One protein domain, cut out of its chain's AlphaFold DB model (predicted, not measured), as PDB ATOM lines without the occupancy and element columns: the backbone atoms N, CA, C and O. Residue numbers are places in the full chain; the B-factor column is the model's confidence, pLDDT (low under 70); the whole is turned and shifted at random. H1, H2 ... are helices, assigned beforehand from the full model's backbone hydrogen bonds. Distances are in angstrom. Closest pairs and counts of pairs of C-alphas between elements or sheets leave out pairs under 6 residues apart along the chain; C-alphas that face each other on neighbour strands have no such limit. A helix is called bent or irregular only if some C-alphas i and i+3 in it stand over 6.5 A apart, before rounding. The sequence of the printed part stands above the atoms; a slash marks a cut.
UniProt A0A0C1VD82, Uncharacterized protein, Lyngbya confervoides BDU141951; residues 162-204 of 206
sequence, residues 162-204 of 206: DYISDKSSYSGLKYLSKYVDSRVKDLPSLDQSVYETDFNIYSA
ATOM      1  N   ASP A 162     -20.138  -8.343 -30.133       87.94
ATOM      2  CA  ASP A 162     -18.797  -8.805 -29.754       87.94
ATOM      3  C   ASP A 162     -18.535 -10.177 -30.375       87.94
ATOM      4  O   ASP A 162     -18.882 -11.245 -29.854       87.94
ATOM      5  N   TYR A 163     -17.889 -10.107 -31.537       84.88
ATOM      6  CA  TYR A 163     -17.608 -11.258 -32.374       84.88
ATOM      7  C   TYR A 163     -16.712 -12.286 -31.686       84.88
ATOM      8  O   TYR A 163     -16.890 -13.477 -31.915       84.88
ATOM      9  N   ILE A 164     -15.759 -11.869 -30.846       86.25
ATOM     10  CA  ILE A 164     -14.788 -12.792 -30.243       86.25
ATOM     11  C   ILE A 164     -15.509 -13.755 -29.303       86.25
ATOM     12  O   ILE A 164     -15.315 -14.969 -29.399       86.25
ATOM     13  N   SER A 165     -16.366 -13.214 -28.438       78.94
ATOM     14  CA  SER A 165     -17.184 -14.002 -27.517       78.94
ATOM     15  C   SER A 165     -18.235 -14.843 -28.254       78.94
ATOM     16  O   SER A 165     -18.456 -16.006 -27.911       78.94
ATOM     17  N   ASP A 166     -18.861 -14.293 -29.297       83.75
ATOM     18  CA  ASP A 166     -20.023 -14.922 -29.938       83.75
ATOM     19  C   ASP A 166     -19.656 -15.890 -31.074       83.75
ATOM     20  O   ASP A 166     -20.510 -16.657 -31.533       83.75
ATOM     21  N   LYS A 167     -18.391 -15.901 -31.521       87.25
ATOM     22  CA  LYS A 167     -17.930 -16.593 -32.738       87.25
ATOM     23  C   LYS A 167     -18.390 -18.041 -32.835       87.25
ATOM     24  O   LYS A 167     -18.846 -18.457 -33.898       87.25
ATOM     25  N   SER A 168     -18.242 -18.819 -31.763       84.69
ATOM     26  CA  SER A 168     -18.551 -20.257 -31.775       84.69
ATOM     27  C   SER A 168     -20.045 -20.499 -32.013       84.69
ATOM     28  O   SER A 168     -20.425 -21.238 -32.925       84.69
ATOM     29  N   SER A 169     -20.889 -19.795 -31.255       82.81
ATOM     30  CA  SER A 169     -22.346 -19.906 -31.325       82.81
ATOM     31  C   SER A 169     -22.877 -19.352 -32.645       82.81
ATOM     32  O   SER A 169     -23.674 -20.006 -33.317       82.81
ATOM     33  N   TYR A 170     -22.377 -18.184 -33.060       87.31
ATOM     34  CA  TYR A 170     -22.721 -17.558 -34.332       87.31
ATOM     35  C   TYR A 170     -22.357 -18.454 -35.521       87.31
ATOM     36  O   TYR A 170     -23.189 -18.672 -36.402       87.31
ATOM     37  N   SER A 171     -21.157 -19.047 -35.515       86.75
ATOM     38  CA  SER A 171     -20.722 -19.944 -36.589       86.75
ATOM     39  C   SER A 171     -21.621 -21.167 -36.706       86.75
ATOM     40  O   SER A 171     -22.071 -21.493 -37.803       86.75
ATOM     41  N   GLY A 172     -21.951 -21.807 -35.580       84.50
ATOM     42  CA  GLY A 172     -22.856 -22.955 -35.564       84.50
ATOM     43  C   GLY A 172     -24.237 -22.621 -36.133       84.50
ATOM     44  O   GLY A 172     -24.733 -23.329 -37.009       84.50
ATOM     45  N   LEU A 173     -24.832 -21.511 -35.690       85.12
ATOM     46  CA  LEU A 173     -26.148 -21.066 -36.160       85.12
ATOM     47  C   LEU A 173     -26.143 -20.706 -37.649       85.12
ATOM     48  O   LEU A 173     -27.047 -21.105 -38.386       85.12
ATOM     49  N   LYS A 174     -25.120 -19.981 -38.113       86.19
ATOM     50  CA  LYS A 174     -25.038 -19.541 -39.508       86.19
ATOM     51  C   LYS A 174     -24.797 -20.712 -40.453       86.19
ATOM     52  O   LYS A 174     -25.431 -20.780 -41.506       86.19
ATOM     53  N   TYR A 175     -23.944 -21.661 -40.071       86.12
ATOM     54  CA  TYR A 175     -23.745 -22.889 -40.837       86.12
ATOM     55  C   TYR A 175     -24.998 -23.751 -40.870       86.12
ATOM     56  O   TYR A 175     -25.348 -24.244 -41.938       86.12
ATOM     57  N   LEU A 176     -25.719 -23.873 -39.752       82.44
ATOM     58  CA  LEU A 176     -26.984 -24.599 -39.719       82.44
ATOM     59  C   LEU A 176     -28.024 -23.962 -40.649       82.44
ATOM     60  O   LEU A 176     -28.599 -24.661 -41.478       82.44
ATOM     61  N   SER A 177     -28.221 -22.641 -40.566       80.94
ATOM     62  CA  SER A 177     -29.127 -21.907 -41.463       80.94
ATOM     63  C   SER A 177     -28.746 -22.123 -42.928       80.94
ATOM     64  O   SER A 177     -29.592 -22.497 -43.736       80.94
ATOM     65  N   LYS A 178     -27.461 -21.990 -43.276       80.25
ATOM     66  CA  LYS A 178     -27.000 -22.190 -44.655       80.25
ATOM     67  C   LYS A 178     -27.114 -23.630 -45.127       80.25
ATOM     68  O   LYS A 178     -27.418 -23.840 -46.296       80.25
ATOM     69  N   TYR A 179     -26.907 -24.607 -44.257       74.94
ATOM     70  CA  TYR A 179     -27.092 -26.015 -44.590       74.94
ATOM     71  C   TYR A 179     -28.567 -26.345 -44.861       74.94
ATOM     72  O   TYR A 179     -28.880 -27.056 -45.815       74.94
ATOM     73  N   VAL A 180     -29.480 -25.784 -44.059       74.56
ATOM     74  CA  VAL A 180     -30.930 -25.925 -44.261       74.56
ATOM     75  C   VAL A 180     -31.365 -25.270 -45.574       74.56
ATOM     76  O   VAL A 180     -32.086 -25.895 -46.354       74.56
ATOM     77  N   ASP A 181     -30.878 -24.059 -45.852       69.06
ATOM     78  CA  ASP A 181     -31.251 -23.283 -47.041       69.06
ATOM     79  C   ASP A 181     -30.585 -23.799 -48.326       69.06
ATOM     80  O   ASP A 181     -31.142 -23.712 -49.420       69.06
ATOM     81  N   SER A 182     -29.375 -24.342 -48.216       64.25
ATOM     82  CA  SER A 182     -28.580 -24.825 -49.338       64.25
ATOM     83  C   SER A 182     -28.120 -26.246 -49.049       64.25
ATOM     84  O   SER A 182     -27.014 -26.488 -48.579       64.25
ATOM     85  N   ARG A 183     -28.989 -27.216 -49.353       57.38
ATOM     86  CA  ARG A 183     -28.777 -28.645 -49.057       57.38
ATOM     87  C   ARG A 183     -27.445 -29.256 -49.547       57.38
ATOM     88  O   ARG A 183     -27.216 -30.422 -49.250       57.38
ATOM     89  N   VAL A 184     -26.583 -28.553 -50.299       54.41
ATOM     90  CA  VAL A 184     -25.329 -29.098 -50.865       54.41
ATOM     91  C   VAL A 184     -24.257 -28.024 -51.205       54.41
ATOM     92  O   VAL A 184     -23.613 -28.133 -52.245       54.41
ATOM     93  N   LYS A 185     -24.045 -26.947 -50.428       62.41
ATOM     94  CA  LYS A 185     -22.984 -25.959 -50.766       62.41
ATOM     95  C   LYS A 185     -21.973 -25.687 -49.656       62.41
ATOM     96  O   LYS A 185     -22.278 -25.842 -48.477       62.41
ATOM     97  N   ASP A 186     -20.781 -25.273 -50.097       70.88
ATOM     98  CA  ASP A 186     -19.660 -24.834 -49.268       70.88
ATOM     99  C   ASP A 186     -20.118 -23.825 -48.210       70.88
ATOM    100  O   ASP A 186     -20.869 -22.885 -48.493       70.88
ATOM    101  N   LEU A 187     -19.668 -24.043 -46.974       74.88
ATOM    102  CA  LEU A 187     -19.978 -23.159 -45.858       74.88
ATOM    103  C   LEU A 187     -19.350 -21.775 -46.101       74.88
ATOM    104  O   LEU A 187     -18.207 -21.695 -46.557       74.88
ATOM    105  N   PRO A 188     -20.062 -20.674 -45.800       79.00
ATOM    106  CA  PRO A 188     -19.529 -19.330 -46.002       79.00
ATOM    107  C   PRO A 188     -18.351 -19.050 -45.064       79.00
ATOM    108  O   PRO A 188     -18.340 -19.497 -43.920       79.00
ATOM    109  N   SER A 189     -17.393 -18.233 -45.502       82.69
ATOM    110  CA  SER A 189     -16.413 -17.649 -44.585       82.69
ATOM    111  C   SER A 189     -17.107 -16.633 -43.679       82.69
ATOM    112  O   SER A 189     -17.735 -15.695 -44.172       82.69
ATOM    113  N   LEU A 190     -16.994 -16.820 -42.366       88.31
ATOM    114  CA  LEU A 190     -17.549 -15.905 -41.372       88.31
ATOM    115  C   LEU A 190     -16.443 -15.013 -40.813       88.31
ATOM    116  O   LEU A 190     -15.440 -15.499 -40.283       88.31
ATOM    117  N   ASP A 191     -16.644 -13.705 -40.914       90.62
ATOM    118  CA  ASP A 191     -15.780 -12.691 -40.326       90.62
ATOM    119  C   ASP A 191     -16.582 -11.738 -39.426       90.62
ATOM    120  O   ASP A 191     -17.809 -11.827 -39.312       90.62
ATOM    121  N   GLN A 192     -15.859 -10.846 -38.751       91.31
ATOM    122  CA  GLN A 192     -16.443  -9.883 -37.824       91.31
ATOM    123  C   GLN A 192     -17.440  -8.939 -38.512       91.31
ATOM    124  O   GLN A 192     -18.456  -8.601 -37.915       91.31
ATOM    125  N   SER A 193     -17.194  -8.557 -39.767       91.19
ATOM    126  CA  SER A 193     -18.052  -7.624 -40.501       91.19
ATOM    127  C   SER A 193     -19.402  -8.254 -40.850       91.19
ATOM    128  O   SER A 193     -20.450  -7.619 -40.688       91.19
ATOM    129  N   VAL A 194     -19.400  -9.526 -41.269       89.44
ATOM    130  CA  VAL A 194     -20.633 -10.289 -41.524       89.44
ATOM    131  C   VAL A 194     -21.435 -10.462 -40.233       89.44
ATOM    132  O   VAL A 194     -22.651 -10.263 -40.238       89.44
ATOM    133  N   TYR A 195     -20.758 -10.762 -39.120       91.25
ATOM    134  CA  TYR A 195     -21.396 -10.849 -37.808       91.25
ATOM    135  C   TYR A 195     -22.013  -9.515 -37.372       91.25
ATOM    136  O   TYR A 195     -23.181  -9.498 -37.006       91.25
ATOM    137  N   GLU A 196     -21.284  -8.397 -37.441       90.50
ATOM    138  CA  GLU A 196     -21.795  -7.076 -37.038       90.50
ATOM    139  C   GLU A 196     -23.007  -6.652 -37.878       90.50
ATOM    140  O   GLU A 196     -23.974  -6.096 -37.357       90.50
ATOM    141  N   THR A 197     -22.990  -6.968 -39.175       89.50
ATOM    142  CA  THR A 197     -24.117  -6.707 -40.079       89.50
ATOM    143  C   THR A 197     -25.346  -7.523 -39.686       89.50
ATOM    144  O   THR A 197     -26.427  -6.963 -39.510       89.50
ATOM    145  N   ASP A 198     -25.184  -8.838 -39.505       88.56
ATOM    146  CA  ASP A 198     -26.265  -9.713 -39.044       88.56
ATOM    147  C   ASP A 198     -26.784  -9.271 -37.674       88.56
ATOM    148  O   ASP A 198     -27.991  -9.220 -37.450       88.56
ATOM    149  N   PHE A 199     -25.882  -8.924 -36.759       86.69
ATOM    150  CA  PHE A 199     -26.233  -8.448 -35.435       86.69
ATOM    151  C   PHE A 199     -27.133  -7.218 -35.541       86.69
ATOM    152  O   PHE A 199     -28.217  -7.216 -34.972       86.69
ATOM    153  N   ASN A 200     -26.773  -6.213 -36.336       86.31
ATOM    154  CA  ASN A 200     -27.603  -5.017 -36.512       86.31
ATOM    155  C   ASN A 200     -28.982  -5.316 -37.125       86.31
ATOM    156  O   ASN A 200     -29.958  -4.657 -36.775       86.31
ATOM    157  N   ILE A 201     -29.077  -6.309 -38.014       85.56
ATOM    158  CA  ILE A 201     -30.340  -6.695 -38.663       85.56
ATOM    159  C   ILE A 201     -31.246  -7.484 -37.706       85.56
ATOM    160  O   ILE A 201     -32.450  -7.241 -37.663       85.56
ATOM    161  N   TYR A 202     -30.685  -8.435 -36.954       81.44
ATOM    162  CA  TYR A 202     -31.457  -9.442 -36.216       81.44
ATOM    163  C   TYR A 202     -31.498  -9.228 -34.697       81.44
ATOM    164  O   TYR A 202     -32.261  -9.910 -34.018       81.44
ATOM    165  N   SER A 203     -30.693  -8.318 -34.144       72.56
ATOM    166  CA  SER A 203     -30.702  -8.005 -32.703       72.56
ATOM    167  C   SER A 203     -31.675  -6.882 -32.325       72.56
ATOM    168  O   SER A 203     -31.894  -6.646 -31.132       72.56
ATOM    169  N   ALA A 204     -32.284  -6.203 -33.305       55.97
ATOM    170  CA  ALA A 204     -33.308  -5.196 -33.046       55.97
ATOM    171  C   ALA A 204     -34.480  -5.816 -32.255       55.97
ATOM    172  O   ALA A 204     -34.888  -6.941 -32.559       55.97
TER     173      ALA A 204
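This is residues 162 to 204 of the 206 residues of an uncharacterized protein of Lyngbya confervoides BDU141951 (UniProt A0A0C1VD82). Two helices meet near their first residues as a wide V: H1, long and kinked, and the shorter H2. From the far end of H1 the link folds back to H2, and residues 180 to 185 stick out at the turn. The printed part has 43 residues with two named helices, H1 then H2, and no named strand, and its class is all helix. It is only just compact, close to loose, with a radius of gyration of the C-alphas of 10.7 A and spans of 30 by 20 by 15 A.

Start with H1, residues 163 to 181, which touches H2, residues 192 to 202, with its residues 163 to 170 alone. Their closest C-alphas, those of Tyr 163 and Gln 192, are 5.7 A apart. They run the same way at a steep tilt of 69.5 degrees, only just short of about perpendicular. In H2 every O i to N i+4 pair is within hydrogen-bond range; in H1, 13 of 15 are.

Find C-alpha 163 at (-17.608, -11.258, -32.374); from there H1 runs 23.4 A to C-alpha 181. It has a kink of 43 degrees near residue 170 and is irregular, with C-alphas 165 and 168 7.7 A apart. H2 runs 15.1 A from C-alpha 192 to C-alpha 202 at (-31.457, -9.442, -36.216).

The C-alphas of Val 184 and Ala 204, the two farthest apart, are 30.9 A apart. The printed part has no cut, and the H1 to H2 link, 10 residues, is short. Look at residues 181 to 185 and residue 204 for pLDDT under 70; the mean of the printed part is 80.9.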